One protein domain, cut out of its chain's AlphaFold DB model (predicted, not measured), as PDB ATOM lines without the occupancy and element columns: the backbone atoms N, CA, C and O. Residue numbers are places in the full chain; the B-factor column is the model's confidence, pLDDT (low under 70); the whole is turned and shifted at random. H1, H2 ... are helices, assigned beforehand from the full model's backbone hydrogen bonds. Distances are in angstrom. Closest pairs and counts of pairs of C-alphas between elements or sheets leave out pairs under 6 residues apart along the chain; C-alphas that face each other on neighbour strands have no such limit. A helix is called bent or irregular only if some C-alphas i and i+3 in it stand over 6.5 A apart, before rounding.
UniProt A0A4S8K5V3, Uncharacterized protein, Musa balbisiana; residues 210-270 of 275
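This is residues 210 to 270 of the 275 residues of an uncharacterized protein of Musa balbisiana (UniProt A0A4S8K5V3). Two helices of equal residue count, H1 and H2, meet near their last residues as an L, and a short third helix, H3, lies near the first part of H1. A long link without a named element, residues 225 to 244, swings out from the end of H1 and folds back to the start of H2, which runs along the long axis of the whole. The printed part has 61 residues with three named helices in the order H1, H2, H3 and no named strand, and its class is all helix. It is only just compact, close to loose, with a radius of gyration of the C-alphas of 12.3 A, and its C-alphas span 34 by 23 by 22 A.

H1, residues 213 to 224, and H2, residues 245 to 256, touch, with 9 pairs of C-alphas within 8 A. H2 touches H1 with residues 252 to 256 alone. Their closest C-alphas, those of Val 222 and His 256, are 4.2 A apart. Their lines are about perpendicular, at 83 degrees, and their centres are 13.3 A apart. H3, residues 264 to 270, is close to H1 but not clearly touching, with 2 pairs of C-alphas within 8 A. The closest are those of Glu 215 and Leu 267, 6.9 A apart. H1 and H3 run opposite ways at a shallow tilt of 25 degrees. H2 and H3 are apart. In H2 and H3 every O i to N i+4 pair is within hydrogen-bond range, and in H1 7 of 8 are.

H1 runs 17.4 A from C-alpha 213 at (23.144, -15.750, -21.094) to C-alpha 224 at (34.647, -28.283, -24.580). It is neither bent nor irregular, but only just: C-alphas 213 and 216 are 6.0 A apart. H2 runs 16.4 A from Glu 245 to His 256, whose C-alpha is at (39.714, -22.565, -25.230). H3 is 9.9 A from first to last C-alpha and ends at C-alpha 270, at (25.233, -13.148, -12.102).

The two C-alphas farthest apart are those of Gln 238 and Ala 269, at 33.7 A. The printed part has no cut, and its first and last C-alphas, those of Thr 210 and Ser 270, are 14.6 A apart. The link from H1 to H2 is long, with 20 residues whose C-alphas lie 6 to 18 A from the mean of the C-alphas; the link from H2 to H3 is short, with 7 residues. The mean pLDDT of the printed part is 81.5, and confidence is low, under 70, at residues 210 to 212 and 265 to 270.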
ATOM      1  N   THR A 210      19.022 -18.172 -25.881       67.00
ATOM      2  CA  THR A 210      19.409 -17.226 -24.818       67.00
ATOM      3  C   THR A 210      19.708 -17.927 -23.490       67.00
ATOM      4  O   THR A 210      19.912 -17.261 -22.470       67.00
ATOM      5  N   LYS A 211      19.775 -19.269 -23.500       67.31
ATOM      6  CA  LYS A 211      19.984 -20.114 -22.319       67.31
ATOM      7  C   LYS A 211      21.247 -19.720 -21.557       67.31
ATOM      8  O   LYS A 211      22.340 -19.717 -22.118       67.31
ATOM      9  N   GLY A 212      21.078 -19.408 -20.271       66.94
ATOM     10  CA  GLY A 212      22.174 -19.079 -19.355       66.94
ATOM     11  C   GLY A 212      23.001 -17.844 -19.727       66.94
ATOM     12  O   GLY A 212      24.108 -17.694 -19.207       66.94
ATOM     13  N   LYS A 213      22.468 -16.959 -20.587       75.75
ATOM     14  CA  LYS A 213      23.144 -15.750 -21.094       75.75
ATOM     15  C   LYS A 213      24.461 -16.072 -21.826       75.75
ATOM     16  O   LYS A 213      24.775 -17.221 -22.138       75.75
ATOM     17  N   MET A 214      25.214 -15.034 -22.185       79.25
ATOM     18  CA  MET A 214      26.465 -15.179 -22.935       79.25
ATOM     19  C   MET A 214      27.533 -15.920 -22.121       79.25
ATOM     20  O   MET A 214      28.333 -16.667 -22.673       79.25
ATOM     21  N   GLU A 215      27.534 -15.750 -20.803       80.25
ATOM     22  CA  GLU A 215      28.545 -16.308 -19.912       80.25
ATOM     23  C   GLU A 215      28.544 -17.839 -19.937       80.25
ATOM     24  O   GLU A 215      29.608 -18.440 -20.069       80.25
ATOM     25  N   LEU A 216      27.369 -18.479 -19.886       81.38
ATOM     26  CA  LEU A 216      27.283 -19.941 -19.946       81.38
ATOM     27  C   LEU A 216      27.779 -20.487 -21.293       81.38
ATOM     28  O   LEU A 216      28.438 -21.525 -21.337       81.38
ATOM     29  N   ARG A 217      27.512 -19.766 -22.388       81.69
ATOM     30  CA  ARG A 217      28.002 -20.118 -23.730       81.69
ATOM     31  C   ARG A 217      29.522 -20.027 -23.817       81.69
ATOM     32  O   ARG A 217      30.150 -20.919 -24.377       81.69
ATOM     33  N   LEU A 218      30.108 -18.978 -23.235       82.88
ATOM     34  CA  LEU A 218      31.560 -18.820 -23.172       82.88
ATOM     35  C   LEU A 218      32.194 -19.947 -22.358       82.88
ATOM     36  O   LEU A 218      33.141 -20.562 -22.831       82.88
ATOM     37  N   VAL A 219      31.639 -20.273 -21.185       84.75
ATOM     38  CA  VAL A 219      32.121 -21.391 -20.355       84.75
ATOM     39  C   VAL A 219      32.060 -22.713 -21.111       84.75
ATOM     40  O   VAL A 219      33.021 -23.473 -21.056       84.75
ATOM     41  N   HIS A 220      30.973 -22.978 -21.842       84.06
ATOM     42  CA  HIS A 220      30.874 -24.166 -22.688       84.06
ATOM     43  C   HIS A 220      31.991 -24.198 -23.738       84.06
ATOM     44  O   HIS A 220      32.666 -25.214 -23.882       84.06
ATOM     45  N   GLY A 221      32.226 -23.075 -24.425       83.75
ATOM     46  CA  GLY A 221      33.310 -22.950 -25.398       83.75
ATOM     47  C   GLY A 221      34.695 -23.184 -24.788       83.75
ATOM     48  O   GLY A 221      35.499 -23.889 -25.385       83.75
ATOM     49  N   VAL A 222      34.961 -22.668 -23.581       86.19
ATOM     50  CA  VAL A 222      36.240 -22.899 -22.882       86.19
ATOM     51  C   VAL A 222      36.393 -24.359 -22.455       86.19
ATOM     52  O   VAL A 222      37.466 -24.929 -22.608       86.19
ATOM     53  N   ALA A 223      35.336 -24.970 -21.918       84.50
ATOM     54  CA  ALA A 223      35.398 -26.319 -21.358       84.50
ATOM     55  C   ALA A 223      35.479 -27.419 -22.426       84.50
ATOM     56  O   ALA A 223      36.146 -28.426 -22.201       84.50
ATOM     57  N   TYR A 224      34.789 -27.244 -23.556       83.69
ATOM     58  CA  TYR A 224      34.647 -28.283 -24.580       83.69
ATOM     59  C   TYR A 224      35.345 -27.953 -25.902       83.69
ATOM     60  O   TYR A 224      35.446 -28.827 -26.753       83.69
ATOM     61  N   GLY A 225      35.801 -26.712 -26.109       84.44
ATOM     62  CA  GLY A 225      36.408 -26.290 -27.378       84.44
ATOM     63  C   GLY A 225      35.431 -26.278 -28.559       84.44
ATOM     64  O   GLY A 225      35.846 -26.184 -29.708       84.44
ATOM     65  N   GLU A 226      34.128 -26.377 -28.291       85.19
ATOM     66  CA  GLU A 226      33.091 -26.558 -29.301       85.19
ATOM     67  C   GLU A 226      31.874 -25.655 -29.040       85.19
ATOM     68  O   GLU A 226      31.593 -25.277 -27.890       85.19
ATOM     69  N   PRO A 227      31.111 -25.301 -30.096       82.00
ATOM     70  CA  PRO A 227      29.850 -24.590 -29.936       82.00
ATOM     71  C   PRO A 227      28.820 -25.442 -29.189       82.00
ATOM     72  O   PRO A 227      28.936 -26.659 -29.079       82.00
ATOM     73  N   TRP A 228      27.741 -24.799 -28.741       83.94
ATOM     74  CA  TRP A 228      26.677 -25.434 -27.955       83.94
ATOM     75  C   TRP A 228      26.074 -26.696 -28.600       83.94
ATOM     76  O   TRP A 228      25.684 -27.632 -27.910       83.94
ATOM     77  N   PHE A 229      25.995 -26.723 -29.933       89.12
ATOM     78  CA  PHE A 229      25.467 -27.852 -30.702       89.12
ATOM     79  C   PHE A 229      26.556 -28.821 -31.205       89.12
ATOM     80  O   PHE A 229      26.228 -29.795 -31.881       89.12
ATOM     81  N   GLY A 230      27.831 -28.580 -30.872       89.25
ATOM     82  CA  GLY A 230      28.987 -29.353 -31.346       89.25
ATOM     83  C   GLY A 230      28.897 -30.843 -31.027       89.25
ATOM     84  O   GLY A 230      29.171 -31.672 -31.892       89.25
ATOM     85  N   ARG A 231      28.327 -31.183 -29.862       90.38
ATOM     86  CA  ARG A 231      28.065 -32.568 -29.442       90.38
ATOM     87  C   ARG A 231      27.231 -33.386 -30.441       90.38
ATOM     88  O   ARG A 231      27.398 -34.596 -30.498       90.38
ATOM     89  N   TRP A 232      26.363 -32.741 -31.225       93.81
ATOM     90  CA  TRP A 232      25.562 -33.383 -32.282       93.81
ATOM     91  C   TRP A 232      26.163 -33.169 -33.680       93.81
ATOM     92  O   TRP A 232      25.465 -33.187 -34.688       93.81
ATOM     93  N   GLY A 233      27.461 -32.880 -33.759       91.81
ATOM     94  CA  GLY A 233      28.191 -32.713 -35.014       91.81
ATOM     95  C   GLY A 233      27.951 -31.385 -35.736       91.81
ATOM     96  O   GLY A 233      28.468 -31.203 -36.843       91.81
ATOM     97  N   TYR A 234      27.212 -30.439 -35.146       91.56
ATOM     98  CA  TYR A 234      27.025 -29.115 -35.741       91.56
ATOM     99  C   TYR A 234      28.318 -28.305 -35.674       91.56
ATOM    100  O   TYR A 234      28.929 -28.141 -34.620       91.56
ATOM    101  N   ARG A 235      28.704 -27.745 -36.817       89.69
ATOM    102  CA  ARG A 235      29.920 -26.946 -36.988       89.69
ATOM    103  C   ARG A 235      29.579 -25.573 -37.547       89.69
ATOM    104  O   ARG A 235      28.427 -25.299 -37.891       89.69
ATOM    105  N   PHE A 236      30.594 -24.719 -37.651       88.00
ATOM    106  CA  PHE A 236      30.463 -23.457 -38.362       88.00
ATOM    107  C   PHE A 236      29.915 -23.697 -39.774       88.00
ATOM    108  O   PHE A 236      30.423 -24.528 -40.523       88.00
ATOM    109  N   GLY A 237      28.832 -22.996 -40.102       85.00
ATOM    110  CA  GLY A 237      28.239 -23.007 -41.433       85.00
ATOM    111  C   GLY A 237      28.579 -21.714 -42.151       85.00
ATOM    112  O   GLY A 237      29.612 -21.594 -42.797       85.00
ATOM    113  N   GLN A 238      27.696 -20.730 -42.012       82.94
ATOM    114  CA  GLN A 238      27.875 -19.407 -42.587       82.94
ATOM    115  C   GLN A 238      27.845 -18.361 -41.475       82.94
ATOM    116  O   GLN A 238      26.932 -18.350 -40.649       82.94
ATOM    117  N   GLY A 239      28.853 -17.492 -41.446       77.75
ATOM    118  CA  GLY A 239      28.924 -16.407 -40.477       77.75
ATOM    119  C   GLY A 239      28.010 -15.248 -40.860       77.75
ATOM    120  O   GLY A 239      27.844 -14.913 -42.034       77.75
ATOM    121  N   SER A 240      27.417 -14.614 -39.854       74.19
ATOM    122  CA  SER A 240      26.713 -13.346 -40.020       74.19
ATOM    123  C   SER A 240      27.711 -12.181 -40.048       74.19
ATOM    124  O   SER A 240      28.828 -12.294 -39.549       74.19
ATOM    125  N   TYR A 241      27.318 -11.057 -40.658       80.38
ATOM    126  CA  TYR A 241      28.067  -9.788 -40.612       80.38
ATOM    127  C   TYR A 241      29.554  -9.879 -41.017       80.38
ATOM    128  O   TYR A 241      30.394  -9.170 -40.472       80.38
ATOM    129  N   GLY A 242      29.890 -10.750 -41.976       81.31
ATOM    130  CA  GLY A 242      31.257 -10.893 -42.492       81.31
ATOM    131  C   GLY A 242      32.184 -11.770 -41.645       81.31
ATOM    132  O   GLY A 242      33.380 -11.829 -41.928       81.31
ATOM    133  N   VAL A 243      31.666 -12.474 -40.631       86.31
ATOM    134  CA  VAL A 243      32.452 -13.465 -39.882       86.31
ATOM    135  C   VAL A 243      32.840 -14.615 -40.811       86.31
ATOM    136  O   VAL A 243      31.986 -15.308 -41.363       86.31
ATOM    137  N   THR A 244      34.144 -14.826 -40.974       90.44
ATOM    138  CA  THR A 244      34.693 -15.939 -41.756       90.44
ATOM    139  C   THR A 244      34.935 -17.163 -40.875       90.44
ATOM    140  O   THR A 244      35.080 -17.045 -39.658       90.44
ATOM    141  N   GLU A 245      35.051 -18.340 -41.490       89.56
ATOM    142  CA  GLU A 245      35.404 -19.578 -40.783       89.56
ATOM    143  C   GLU A 245      36.745 -19.451 -40.045       89.56
ATOM    144  O   GLU A 245      36.862 -19.841 -38.887       89.56
ATOM    145  N   GLN A 246      37.737 -18.791 -40.653       92.38
ATOM    146  CA  GLN A 246      39.032 -18.545 -40.015       92.38
ATOM    147  C   GLN A 246      38.920 -17.626 -38.788       92.38
ATOM    148  O   GLN A 246      39.659 -17.784 -37.815       92.38
ATOM    149  N   MET A 247      38.041 -16.620 -38.825       92.12
ATOM    150  CA  MET A 247      37.784 -15.762 -37.661       92.12
ATOM    151  C   MET A 247      37.076 -16.545 -36.557       92.12
ATOM    152  O   MET A 247      37.440 -16.413 -35.390       92.12
ATOM    153  N   TYR A 248      36.105 -17.381 -36.928       88.88
ATOM    154  CA  TYR A 248      35.407 -18.256 -35.996       88.88
ATOM    155  C   TYR A 248      36.376 -19.226 -35.312       88.88
ATOM    156  O   TYR A 248      36.429 -19.244 -34.085       88.88
ATOM    157  N   GLN A 249      37.201 -19.942 -36.081       88.88
ATOM    158  CA  GLN A 249      38.154 -20.910 -35.534       88.88
ATOM    159  C   GLN A 249      39.144 -20.241 -34.578       88.88
ATOM    160  O   GLN A 249      39.277 -20.672 -33.438       88.88
ATOM    161  N   ARG A 250      39.732 -19.103 -34.974       90.81
ATOM    162  CA  ARG A 250      40.605 -18.317 -34.085       90.81
ATOM    163  C   ARG A 250      39.906 -17.876 -32.800       90.81
ATOM    164  O   ARG A 250      40.547 -17.787 -31.759       90.81
ATOM    165  N   SER A 251      38.607 -17.584 -32.865       88.25
ATOM    166  CA  SER A 251      37.827 -17.214 -31.682       88.25
ATOM    167  C   SER A 251      37.618 -18.413 -30.758       88.25
ATOM    168  O   SER A 251      37.770 -18.269 -29.550       88.25
ATOM    169  N   VAL A 252      37.318 -19.592 -31.308       85.38
ATOM    170  CA  VAL A 252      37.198 -20.839 -30.537       85.38
ATOM    171  C   VAL A 252      38.531 -21.193 -29.874       85.38
ATOM    172  O   VAL A 252      38.554 -21.427 -28.667       85.38
ATOM    173  N   ASP A 253      39.640 -21.127 -30.613       88.06
ATOM    174  CA  ASP A 253      40.981 -21.414 -30.091       88.06
ATOM    175  C   ASP A 253      41.361 -20.443 -28.958       88.06
ATOM    176  O   ASP A 253      41.853 -20.855 -27.905       88.06
ATOM    177  N   ALA A 254      41.079 -19.148 -29.140       88.12
ATOM    178  CA  ALA A 254      41.315 -18.134 -28.117       88.12
ATOM    179  C   ALA A 254      40.452 -18.361 -26.868       88.12
ATOM    180  O   ALA A 254      40.953 -18.214 -25.754       88.12
ATOM    181  N   LEU A 255      39.177 -18.737 -27.033       84.69
ATOM    182  CA  LEU A 255      38.289 -19.062 -25.914       84.69
ATOM    183  C   LEU A 255      38.782 -20.291 -25.148       84.69
ATOM    184  O   LEU A 255      38.845 -20.250 -23.924       84.69
ATOM    185  N   HIS A 256      39.183 -21.349 -25.847       83.75
ATOM    186  CA  HIS A 256      39.714 -22.565 -25.230       83.75
ATOM    187  C   HIS A 256      41.016 -22.309 -24.446       83.75
ATOM    188  O   HIS A 256      41.254 -22.920 -23.408       83.75
ATOM    189  N   ALA A 257      41.842 -21.355 -24.888       86.50
ATOM    190  CA  ALA A 257      43.058 -20.951 -24.181       86.50
ATOM    191  C   ALA A 257      42.808 -20.054 -22.948       86.50
ATOM    192  O   ALA A 257      43.743 -19.797 -22.180       86.50
ATOM    193  N   LEU A 258      41.584 -19.550 -22.733       84.50
ATOM    194  CA  LEU A 258      41.281 -18.686 -21.590       84.50
ATOM    195  C   LEU A 258      41.227 -19.490 -20.281       84.50
ATOM    196  O   LEU A 258      40.452 -20.438 -20.159       84.50
ATOM    197  N   PRO A 259      41.944 -19.062 -19.228       82.44
ATOM    198  CA  PRO A 259      41.782 -19.655 -17.909       82.44
ATOM    199  C   PRO A 259      40.349 -19.471 -17.386       82.44
ATOM    200  O   PRO A 259      39.884 -18.339 -17.241       82.44
ATOM    201  N   LEU A 260      39.688 -20.566 -16.986       76.69
ATOM    202  CA  LEU A 260      38.320 -20.549 -16.432       76.69
ATOM    203  C   LEU A 260      38.139 -19.537 -15.288       76.69
ATOM    204  O   LEU A 260      37.088 -18.906 -15.167       76.69
ATOM    205  N   ARG A 261      39.189 -19.310 -14.486       80.62
ATOM    206  CA  ARG A 261      39.204 -18.310 -13.402       80.62
ATOM    207  C   ARG A 261      38.885 -16.881 -13.847       80.62
ATOM    208  O   ARG A 261      38.471 -16.087 -13.015       80.62
ATOM    209  N   LEU A 262      39.064 -16.545 -15.125       79.81
ATOM    210  CA  LEU A 262      38.718 -15.225 -15.661       79.81
ATOM    211  C   LEU A 262      37.210 -15.074 -15.915       79.81
ATOM    212  O   LEU A 262      36.699 -13.956 -15.916       79.81
ATOM    213  N   LEU A 263      36.488 -16.186 -16.089       75.50
ATOM    214  CA  LEU A 263      35.038 -16.208 -16.307       75.50
ATOM    215  C   LEU A 263      34.252 -16.369 -14.993       75.50
ATOM    216  O   LEU A 263      33.142 -15.845 -14.875       75.50
ATOM    217  N   LEU A 264      34.840 -17.022 -13.982       70.31
ATOM    218  CA  LEU A 264      34.211 -17.288 -12.677       70.31
ATOM    219  C   LEU A 264      33.667 -16.044 -11.939       70.31
ATOM    220  O   LEU A 264      32.534 -16.114 -11.463       70.31
ATOM    221  N   PRO A 265      34.365 -14.890 -11.866       67.94
ATOM    222  CA  PRO A 265      33.854 -13.714 -11.152       67.94
ATOM    223  C   PRO A 265      32.553 -13.161 -11.746       67.94
ATOM    224  O   PRO A 265      31.687 -12.677 -11.019       67.94
ATOM    225  N   ARG A 266      32.385 -13.260 -13.072       63.34
ATOM    226  CA  ARG A 266      31.169 -12.804 -13.763       63.34
ATOM    227  C   ARG A 266      29.999 -13.766 -13.580       63.34
ATOM    228  O   ARG A 266      28.860 -13.315 -13.516       63.34
ATOM    229  N   LEU A 267      30.282 -15.060 -13.437       63.28
ATOM    230  CA  LEU A 267      29.289 -16.083 -13.099       63.28
ATOM    231  C   LEU A 267      28.836 -15.960 -11.638       63.28
ATOM    232  O   LEU A 267      27.646 -16.016 -11.355       63.28
ATOM    233  N   ALA A 268      29.763 -15.711 -10.709       60.00
ATOM    234  CA  ALA A 268      29.427 -15.491  -9.302       60.00
ATOM    235  C   ALA A 268      28.546 -14.241  -9.113       60.00
ATOM    236  O   ALA A 268      27.546 -14.282  -8.400       60.00
ATOM    237  N   ALA A 269      28.855 -13.146  -9.815       57.66
ATOM    238  CA  ALA A 269      28.060 -11.918  -9.762       57.66
ATOM    239  C   ALA A 269      26.682 -12.035 -10.446       57.66
ATOM    240  O   ALA A 269      25.765 -11.287 -10.100       57.66
ATOM    241  N   SER A 270      26.517 -12.936 -11.422       53.34
ATOM    242  CA  SER A 270      25.233 -13.148 -12.102       53.34
ATOM    243  C   SER A 270      24.274 -14.032 -11.299       53.34
ATOM    244  O   SER A 270      23.072 -13.788 -11.364       53.34
TER     245      SER A 270